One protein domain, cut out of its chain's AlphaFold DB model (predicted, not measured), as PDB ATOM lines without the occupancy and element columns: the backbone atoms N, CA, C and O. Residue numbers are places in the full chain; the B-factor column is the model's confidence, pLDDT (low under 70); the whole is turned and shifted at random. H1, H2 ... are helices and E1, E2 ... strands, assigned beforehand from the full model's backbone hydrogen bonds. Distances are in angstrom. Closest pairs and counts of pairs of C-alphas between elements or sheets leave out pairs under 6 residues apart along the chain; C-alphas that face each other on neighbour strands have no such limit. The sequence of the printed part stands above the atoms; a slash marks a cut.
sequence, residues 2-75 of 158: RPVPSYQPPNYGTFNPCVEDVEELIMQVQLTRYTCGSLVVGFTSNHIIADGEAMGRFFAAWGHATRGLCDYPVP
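What this domain is: This is residues 2 to 75 of the 158 residues of an uncharacterized protein of Amborella trichopoda (UniProt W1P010). A long strand hairpin, E1 and E2, and helix H2 make a loose V, and residues 2 to 13 stick out as a free tail. The 74 printed residues hold H1, E1, E2 and H2 in that order, a mixed class with under half of the residues in named elements. The sheet E1 - E2 is antiparallel. The whole is loose, with a radius of gyration of the C-alphas of 16.4 A, and spans 55 by 32 by 21 A.

Where its parts are: Find C-alpha 12 at (6.447, 13.459, 45.636), where H1 runs to residue 15. E1, residues 27 to 33, and E2, residues 39 to 45, are each 19.9 A long. H2, residues 52 to 66, runs 21.0 A to C-alpha 66 at (-3.058, 11.658, 21.574).

How they stand to each other: In the hairpin, at 166 degrees, N 28 and O 44 are within hydrogen-bond range at 2.8 A. The closest C-alphas of H1 and E2, Phe 15 and Gly 42, are 6.2 A apart. H2 is apart from H1 and E1. Every O i to N i+4 pair in H2 is within hydrogen-bond range; H1 is too short for one.

The domain as a whole: Look at Arg 2 and Val 74, whose C-alphas lie farthest apart, 54.8 A. The printed part has no cut. The link H1 to E1 is long. Residues 2 to 24 have pLDDT under 70.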
ATOM      1  N   ARG A   2      17.955  39.963  47.234       39.78
ATOM      2  CA  ARG A   2      16.839  39.098  47.655       39.78
ATOM      3  C   ARG A   2      17.403  37.695  47.929       39.78
ATOM      4  O   ARG A   2      18.240  37.261  47.137       39.78
ATOM      5  N   PRO A   3      17.004  37.013  49.015       45.34
ATOM      6  CA  PRO A   3      17.455  35.653  49.273       45.34
ATOM      7  C   PRO A   3      16.990  34.735  48.140       45.34
ATOM      8  O   PRO A   3      15.836  34.809  47.715       45.34
ATOM      9  N   VAL A   4      17.892  33.886  47.652       44.41
ATOM     10  CA  VAL A   4      17.535  32.780  46.760       44.41
ATOM     11  C   VAL A   4      16.700  31.799  47.593       44.41
ATOM     12  O   VAL A   4      17.166  31.404  48.663       44.41
ATOM     13  N   PRO A   5      15.473  31.438  47.176       53.84
ATOM     14  CA  PRO A   5      14.676  30.458  47.900       53.84
ATOM     15  C   PRO A   5      15.455  29.148  48.014       53.84
ATOM     16  O   PRO A   5      16.018  28.673  47.027       53.84
ATOM     17  N   SER A   6      15.499  28.571  49.214       51.31
ATOM     18  CA  SER A   6      16.031  27.228  49.401       51.31
ATOM     19  C   SER A   6      15.227  26.254  48.538       51.31
ATOM     20  O   SER A   6      13.997  26.242  48.574       51.31
ATOM     21  N   TYR A   7      15.923  25.453  47.728       53.81
ATOM     22  CA  TYR A   7      15.295  24.380  46.968       53.81
ATOM     23  C   TYR A   7      14.759  23.346  47.960       53.81
ATOM     24  O   TYR A   7      15.517  22.606  48.586       53.81
ATOM     25  N   GLN A   8      13.443  23.344  48.146       47.69
ATOM     26  CA  GLN A   8      12.740  22.260  48.814       47.69
ATOM     27  C   GLN A   8      12.498  21.186  47.748       47.69
ATOM     28  O   GLN A   8      11.903  21.510  46.713       47.69
ATOM     29  N   PRO A   9      12.959  19.938  47.942       51.69
ATOM     30  CA  PRO A   9      12.608  18.870  47.022       51.69
ATOM     31  C   PRO A   9      11.075  18.762  46.948       51.69
ATOM     32  O   PRO A   9      10.407  18.912  47.976       51.69
ATOM     33  N   PRO A  10      10.501  18.551  45.750       57.94
ATOM     34  CA  PRO A  10       9.062  18.419  45.605       57.94
ATOM     35  C   PRO A  10       8.545  17.321  46.537       57.94
ATOM     36  O   PRO A  10       9.143  16.250  46.633       57.94
ATOM     37  N   ASN A  11       7.424  17.572  47.217       59.50
ATOM     38  CA  ASN A  11       6.738  16.509  47.940       59.50
ATOM     39  C   ASN A  11       6.152  15.540  46.906       59.50
ATOM     40  O   ASN A  11       5.096  15.800  46.338       59.50
ATOM     41  N   TYR A  12       6.851  14.434  46.647       55.41
ATOM     42  CA  TYR A  12       6.447  13.459  45.636       55.41
ATOM     43  C   TYR A  12       5.069  12.830  45.918       55.41
ATOM     44  O   TYR A  12       4.402  12.391  44.985       55.41
ATOM     45  N   GLY A  13       4.596  12.862  47.171       57.34
ATOM     46  CA  GLY A  13       3.280  12.349  47.561       57.34
ATOM     47  C   GLY A  13       2.093  13.142  47.003       57.34
ATOM     48  O   GLY A  13       1.001  12.598  46.898       57.34
ATOM     49  N   THR A  14       2.276  14.402  46.584       60.22
ATOM     50  CA  THR A  14       1.189  15.194  45.966       60.22
ATOM     51  C   THR A  14       0.984  14.884  44.480       60.22
ATOM     52  O   THR A  14      -0.032  15.279  43.900       60.22
ATOM     53  N   PHE A  15       1.925  14.171  43.855       57.16
ATOM     54  CA  PHE A  15       1.846  13.765  42.448       57.16
ATOM     55  C   PHE A  15       1.202  12.394  42.244       57.16
ATOM     56  O   PHE A  15       1.117  11.939  41.104       57.16
ATOM     57  N   ASN A  16       0.793  11.738  43.334       64.44
ATOM     58  CA  ASN A  16       0.120  10.451  43.289       64.44
ATOM     59  C   ASN A  16      -0.781  10.245  44.527       64.44
ATOM     60  O   ASN A  16      -0.377   9.555  45.468       64.44
ATOM     61  N   PRO A  17      -1.972  10.869  44.582       66.94
ATOM     62  CA  PRO A  17      -2.918  10.656  45.660       66.94
ATOM     63  C   PRO A  17      -3.444   9.223  45.595       66.94
ATOM     64  O   PRO A  17      -3.759   8.713  44.516       66.94
ATOM     65  N   CYS A  18      -3.561   8.599  46.767       65.38
ATOM     66  CA  CYS A  18      -4.261   7.331  46.903       65.38
ATOM     67  C   CYS A  18      -5.719   7.524  46.473       65.38
ATOM     68  O   CYS A  18      -6.359   8.494  46.881       65.38
ATOM     69  N   VAL A  19      -6.226   6.623  45.636       66.50
ATOM     70  CA  VAL A  19      -7.641   6.605  45.268       66.50
ATOM     71  C   VAL A  19      -8.332   5.637  46.216       66.50
ATOM     72  O   VAL A  19      -8.042   4.443  46.204       66.50
ATOM     73  N   GLU A  20      -9.204   6.169  47.065       65.12
ATOM     74  CA  GLU A  20     -10.074   5.376  47.934       65.12
ATOM     75  C   GLU A  20     -11.246   4.808  47.107       65.12
ATOM     76  O   GLU A  20     -11.606   5.360  46.066       65.12
ATOM     77  N   ASP A  21     -11.820   3.685  47.545       63.59
ATOM     78  CA  ASP A  21     -13.036   3.079  46.973       63.59
ATOM     79  C   ASP A  21     -12.955   2.562  45.518       63.59
ATOM     80  O   ASP A  21     -13.965   2.492  44.814       63.59
ATOM     81  N   VAL A  22     -11.776   2.129  45.059       66.06
ATOM     82  CA  VAL A  22     -11.633   1.385  43.793       66.06
ATOM     83  C   VAL A  22     -11.227  -0.055  44.090       66.06
ATOM     84  O   VAL A  22     -10.110  -0.301  44.536       66.06
ATOM     85  N   GLU A  23     -12.123  -1.010  43.820       61.53
ATOM     86  CA  GLU A  23     -11.890  -2.436  44.104       61.53
ATOM     87  C   GLU A  23     -10.696  -3.014  43.318       61.53
ATOM     88  O   GLU A  23      -9.936  -3.806  43.866       61.53
ATOM     89  N   GLU A  24     -10.476  -2.584  42.066       67.62
ATOM     90  CA  GLU A  24      -9.383  -3.080  41.211       67.62
ATOM     91  C   GLU A  24      -8.795  -1.979  40.306       67.62
ATOM     92  O   GLU A  24      -9.048  -1.904  39.100       67.62
ATOM     93  N   LEU A  25      -7.977  -1.087  40.874       73.88
ATOM     94  CA  LEU A  25      -7.292  -0.054  40.095       73.88
ATOM     95  C   LEU A  25      -6.096  -0.649  39.331       73.88
ATOM     96  O   LEU A  25      -5.034  -0.907  39.896       73.88
ATOM     97  N   ILE A  26      -6.255  -0.847  38.020       83.62
ATOM     98  CA  ILE A  26      -5.178  -1.341  37.143       83.62
ATOM     99  C   ILE A  26      -4.130  -0.252  36.890       83.62
ATOM    100  O   ILE A  26      -2.925  -0.516  36.918       83.62
ATOM    101  N   MET A  27      -4.590   0.970  36.627       87.12
ATOM    102  CA  MET A  27      -3.741   2.115  36.328       87.12
ATOM    103  C   MET A  27      -4.474   3.426  36.618       87.12
ATOM    104  O   MET A  27      -5.666   3.559  36.349       87.12
ATOM    105  N   GLN A  28      -3.728   4.407  37.104       87.94
ATOM    106  CA  GLN A  28      -4.144   5.778  37.356       87.94
ATOM    107  C   GLN A  28      -3.202   6.731  36.630       87.94
ATOM    108  O   GLN A  28      -1.993   6.508  36.581       87.94
ATOM    109  N   VAL A  29      -3.761   7.815  36.096       90.38
ATOM    110  CA  VAL A  29      -3.014   8.902  35.461       90.38
ATOM    111  C   VAL A  29      -3.414  10.215  36.122       90.38
ATOM    112  O   VAL A  29      -4.603  10.514  36.234       90.38
ATOM    113  N   GLN A  30      -2.432  11.016  36.529       91.12
ATOM    114  CA  GLN A  30      -2.627  12.356  37.076       91.12
ATOM    115  C   GLN A  30      -1.996  13.405  36.163       91.12
ATOM    116  O   GLN A  30      -0.835  13.305  35.770       91.12
ATOM    117  N   LEU A  31      -2.759  14.457  35.871       92.50
ATOM    118  CA  LEU A  31      -2.305  15.616  35.111       92.50
ATOM    119  C   LEU A  31      -2.190  16.821  36.045       92.50
ATOM    120  O   LEU A  31      -3.197  17.380  36.475       92.50
ATOM    121  N   THR A  32      -0.963  17.248  36.332       92.75
ATOM    122  CA  THR A  32      -0.692  18.396  37.204       92.75
ATOM    123  C   THR A  32      -0.244  19.582  36.361       92.75
ATOM    124  O   THR A  32       0.904  19.652  35.915       92.75
ATOM    125  N   ARG A  33      -1.163  20.524  36.117       95.00
ATOM    126  CA  ARG A  33      -0.873  21.775  35.405       95.00
ATOM    127  C   ARG A  33      -0.397  22.842  36.388       95.00
ATOM    128  O   ARG A  33      -1.104  23.200  37.324       95.00
ATOM    129  N   TYR A  34       0.785  23.383  36.129       92.25
ATOM    130  CA  TYR A  34       1.365  24.473  36.901       92.25
ATOM    131  C   TYR A  34       0.853  25.825  36.409       92.25
ATOM    132  O   TYR A  34       0.476  25.987  35.247       92.25
ATOM    133  N   THR A  35       0.903  26.829  37.285       95.56
ATOM    134  CA  THR A  35       0.483  28.206  36.979       95.56
ATOM    135  C   THR A  35       1.287  28.843  35.843       95.56
ATOM    136  O   THR A  35       0.766  29.696  35.135       95.56
ATOM    137  N   CYS A  36       2.527  28.395  35.611       95.19
ATOM    138  CA  CYS A  36       3.362  28.816  34.482       95.19
ATOM    139  C   CYS A  36       2.988  28.164  33.138       95.19
ATOM    140  O   CYS A  36       3.624  28.443  32.126       95.19
ATOM    141  N   GLY A  37       1.990  27.278  33.112       95.06
ATOM    142  CA  GLY A  37       1.541  26.581  31.907       95.06
ATOM    143  C   GLY A  37       2.195  25.218  31.667       95.06
ATOM    144  O   GLY A  37       1.666  24.458  30.853       95.06
ATOM    145  N   SER A  38       3.268  24.874  32.390       95.94
ATOM    146  CA  SER A  38       3.886  23.541  32.353       95.94
ATOM    147  C   SER A  38       2.929  22.452  32.842       95.94
ATOM    148  O   SER A  38       2.053  22.698  33.675       95.94
ATOM    149  N   LEU A  39       3.120  21.231  32.345       94.00
ATOM    150  CA  LEU A  39       2.323  20.057  32.690       94.00
ATOM    151  C   LEU A  39       3.244  18.924  33.145       94.00
ATOM    152  O   LEU A  39       4.199  18.591  32.448       94.00
ATOM    153  N   VAL A  40       2.925  18.323  34.287       94.62
ATOM    154  CA  VAL A  40       3.508  17.058  34.741       94.62
ATOM    155  C   VAL A  40       2.457  15.968  34.593       94.62
ATOM    156  O   VAL A  40       1.306  16.154  34.992       94.62
ATOM    157  N   VAL A  41       2.862  14.841  34.014       92.94
ATOM    158  CA  VAL A  41       2.036  13.642  33.875       92.94
ATOM    159  C   VAL A  41       2.581  12.586  34.832       92.94
ATOM    160  O   VAL A  41       3.684  12.087  34.629       92.94
ATOM    161  N   GLY A  42       1.829  12.292  35.889       92.06
ATOM    162  CA  GLY A  42       2.103  11.200  36.820       92.06
ATOM    163  C   GLY A  42       1.285   9.966  36.455       92.06
ATOM    164  O   GLY A  42       0.178  10.089  35.927       92.06
ATOM    165  N   PHE A  43       1.812   8.779  36.737       89.62
ATOM    166  CA  PHE A  43       1.079   7.528  36.579       89.62
ATOM    167  C   PHE A  43       1.390   6.573  37.726       89.62
ATOM    168  O   PHE A  43       2.495   6.579  38.269       89.62
ATOM    169  N   THR A  44       0.425   5.711  38.017       87.62
ATOM    170  CA  THR A  44       0.558   4.594  38.952       87.62
ATOM    171  C   THR A  44      -0.107   3.390  38.331       87.62
ATOM    172  O   THR A  44      -1.178   3.514  37.744       87.62
ATOM    173  N   SER A  45       0.517   2.225  38.423       87.00
ATOM    174  CA  SER A  45      -0.010   0.998  37.832       87.00
ATOM    175  C   SER A  45       0.221  -0.183  38.752       87.00
ATOM    176  O   SER A  45       1.244  -0.256  39.435       87.00
ATOM    177  N   ASN A  46      -0.693  -1.145  38.712       86.62
ATOM    178  CA  ASN A  46      -0.473  -2.421  39.366       86.62
ATOM    179  C   ASN A  46       0.633  -3.194  38.624       86.62
ATOM    180  O   ASN A  46       0.453  -3.615  37.479       86.62
ATOM    181  N   HIS A  47       1.774  -3.398  39.290       88.69
ATOM    182  CA  HIS A  47       2.960  -4.028  38.700       88.69
ATOM    183  C   HIS A  47       2.727  -5.504  38.300       88.69
ATOM    184  O   HIS A  47       3.501  -6.060  37.524       88.69
ATOM    185  N   ILE A  48       1.636  -6.141  38.758       89.88
ATOM    186  CA  ILE A  48       1.229  -7.481  38.292       89.88
ATOM    187  C   ILE A  48       0.756  -7.483  36.827       89.88
ATOM    188  O   ILE A  48       0.714  -8.526  36.168       89.88
ATOM    189  N   ILE A  49       0.353  -6.321  36.305       88.56
ATOM    190  CA  ILE A  49      -0.225  -6.203  34.967       88.56
ATOM    191  C   ILE A  49       0.847  -5.951  33.912       88.56
ATOM    192  O   ILE A  49       0.703  -6.472  32.804       88.56
ATOM    193  N   ALA A  50       1.891  -5.191  34.243       88.62
ATOM    194  CA  ALA A  50       2.915  -4.760  33.302       88.62
ATOM    195  C   ALA A  50       4.276  -4.589  33.990       88.62
ATOM    196  O   ALA A  50       4.360  -4.092  35.113       88.62
ATOM    197  N   ASP A  51       5.336  -4.972  33.282       92.50
ATOM    198  CA  ASP A  51       6.709  -4.611  33.620       92.50
ATOM    199  C   ASP A  51       7.082  -3.232  33.039       92.50
ATOM    200  O   ASP A  51       6.275  -2.548  32.400       92.50
ATOM    201  N   GLY A  52       8.329  -2.807  33.261       90.88
ATOM    202  CA  GLY A  52       8.819  -1.521  32.766       90.88
ATOM    203  C   GLY A  52       8.804  -1.392  31.237       90.88
ATOM    204  O   GLY A  52       8.555  -0.299  30.725       90.88
ATOM    205  N   GLU A  53       9.023  -2.481  30.495       92.81
ATOM    206  CA  GLU A  53       9.011  -2.448  29.029       92.81
ATOM    207  C   GLU A  53       7.583  -2.278  28.504       92.81
ATOM    208  O   GLU A  53       7.321  -1.396  27.679       92.81
ATOM    209  N   ALA A  54       6.643  -3.071  29.017       91.00
ATOM    210  CA  ALA A  54       5.231  -2.972  28.680       91.00
ATOM    211  C   ALA A  54       4.677  -1.570  28.987       91.00
ATOM    212  O   ALA A  54       3.988  -0.989  28.142       91.00
ATOM    213  N   MET A  55       5.043  -0.982  30.132       92.06
ATOM    214  CA  MET A  55       4.672   0.397  30.475       92.06
ATOM    215  C   MET A  55       5.300   1.425  29.523       92.06
ATOM    216  O   MET A  55       4.610   2.333  29.058       92.06
ATOM    217  N   GLY A  56       6.575   1.266  29.155       92.69
ATOM    218  CA  GLY A  56       7.235   2.133  28.171       92.69
ATOM    219  C   GLY A  56       6.541   2.116  26.805       92.69
ATOM    220  O   GLY A  56       6.292   3.170  26.210       92.69
ATOM    221  N   ARG A  57       6.152   0.927  26.330       93.12
ATOM    222  CA  ARG A  57       5.380   0.759  25.087       93.12
ATOM    223  C   ARG A  57       3.997   1.394  25.189       93.12
ATOM    224  O   ARG A  57       3.567   2.054  24.242       93.12
ATOM    225  N   PHE A  58       3.326   1.239  26.330       92.19
ATOM    226  CA  PHE A  58       2.050   1.897  26.595       92.19
ATOM    227  C   PHE A  58       2.176   3.426  26.505       92.19
ATOM    228  O   PHE A  58       1.381   4.050  25.803       92.19
ATOM    229  N   PHE A  59       3.196   4.042  27.116       93.56
ATOM    230  CA  PHE A  59       3.388   5.497  27.036       93.56
ATOM    231  C   PHE A  59       3.669   5.988  25.618       93.56
ATOM    232  O   PHE A  59       3.133   7.020  25.210       93.56
ATOM    233  N   ALA A  60       4.465   5.245  24.848       93.19
ATOM    234  CA  ALA A  60       4.687   5.563  23.444       93.19
ATOM    235  C   ALA A  60       3.367   5.521  22.655       93.19
ATOM    236  O   ALA A  60       3.025   6.498  21.982       93.19
ATOM    237  N   ALA A  61       2.592   4.438  22.787       93.12
ATOM    238  CA  ALA A  61       1.300   4.275  22.121       93.12
ATOM    239  C   ALA A  61       0.285   5.350  22.545       93.12
ATOM    240  O   ALA A  61      -0.380   5.934  21.691       93.12
ATOM    241  N   TRP A  62       0.219   5.691  23.834       93.31
ATOM    242  CA  TRP A  62      -0.615   6.785  24.334       93.31
ATOM    243  C   TRP A  62      -0.207   8.132  23.717       93.31
ATOM    244  O   TRP A  62      -1.057   8.898  23.252       93.31
ATOM    245  N   GLY A  63       1.098   8.393  23.602       93.62
ATOM    246  CA  GLY A  63       1.631   9.547  22.879       93.62
ATOM    247  C   GLY A  63       1.227   9.573  21.399       93.62
ATOM    248  O   GLY A  63       0.903  10.632  20.869       93.62
ATOM    249  N   HIS A  64       1.217   8.430  20.712       93.94
ATOM    250  CA  HIS A  64       0.739   8.347  19.326       93.94
ATOM    251  C   HIS A  64      -0.766   8.603  19.214       93.94
ATOM    252  O   HIS A  64      -1.175   9.449  18.419       93.94
ATOM    253  N   ALA A  65      -1.568   7.953  20.058       92.31
ATOM    254  CA  ALA A  65      -3.021   8.095  20.073       92.31
ATOM    255  C   ALA A  65      -3.453   9.548  20.333       92.31
ATOM    256  O   ALA A  65      -4.304  10.081  19.628       92.31
ATOM    257  N   THR A  66      -2.807  10.230  21.284       93.88
ATOM    258  CA  THR A  66      -3.058  11.658  21.574       93.88
ATOM    259  C   THR A  66      -2.718  12.595  20.411       93.88
ATOM    260  O   THR A  66      -3.291  13.678  20.322       93.88
ATOM    261  N   ARG A  67      -1.829  12.185  19.498       95.25
ATOM    262  CA  ARG A  67      -1.514  12.905  18.251       95.25
ATOM    263  C   ARG A  67      -2.377  12.474  17.058       95.25
ATOM    264  O   ARG A  67      -2.176  12.994  15.966       95.25
ATOM    265  N   GLY A  68      -3.299  11.526  17.238       94.56
ATOM    266  CA  GLY A  68      -4.105  10.962  16.151       94.56
ATOM    267  C   GLY A  68      -3.315  10.065  15.193       94.56
ATOM    268  O   GLY A  68      -3.711   9.906  14.041       94.56
ATOM    269  N   LEU A  69      -2.187   9.506  15.639       92.69
ATOM    270  CA  LEU A  69      -1.373   8.579  14.851       92.69
ATOM    271  C   LEU A  69      -1.807   7.134  15.121       92.69
ATOM    272  O   LEU A  69      -1.994   6.756  16.277       92.69
ATOM    273  N   CYS A  70      -1.887   6.320  14.067       83.06
ATOM    274  CA  CYS A  70      -2.261   4.900  14.150       83.06
ATOM    275  C   CYS A  70      -1.061   3.940  14.035       83.06
ATOM    276  O   CYS A  70      -1.233   2.727  14.124       83.06
ATOM    277  N   ASP A  71       0.152   4.474  13.863       81.00
ATOM    278  CA  ASP A  71       1.367   3.693  13.614       81.00
ATOM    279  C   ASP A  71       2.048   3.276  14.925       81.00
ATOM    280  O   ASP A  71       3.124   3.761  15.278       81.00
ATOM    281  N   TYR A  72       1.410   2.385  15.683       80.56
ATOM    282  CA  TYR A  72       2.007   1.761  16.863       80.56
ATOM    283  C   TYR A  72       1.748   0.250  16.878       80.56
ATOM    284  O   TYR A  72       0.707  -0.209  16.405       80.56
ATOM    285  N   PRO A  73       2.694  -0.557  17.393       78.50
ATOM    286  CA  PRO A  73       2.546  -2.004  17.401       78.50
ATOM    287  C   PRO A  73       1.348  -2.416  18.258       78.50
ATOM    288  O   PRO A  73       1.220  -1.998  19.410       78.50
ATOM    289  N   VAL A  74       0.495  -3.271  17.692       85.38
ATOM    290  CA  VAL A  74      -0.681  -3.810  18.381       85.38
ATOM    291  C   VAL A  74      -0.219  -4.679  19.559       85.38
ATOM    292  O   VAL A  74       0.614  -5.570  19.363       85.38
ATOM    293  N   PRO A  75      -0.709  -4.429  20.786       88.81
ATOM    294  CA  PRO A  75      -0.371  -5.255  21.938       88.81
ATOM    295  C   PRO A  75      -0.923  -6.675  21.782       88.81
ATOM    296  O   PRO A  75      -2.049  -6.884  21.330       88.81
TER     297      PRO A  75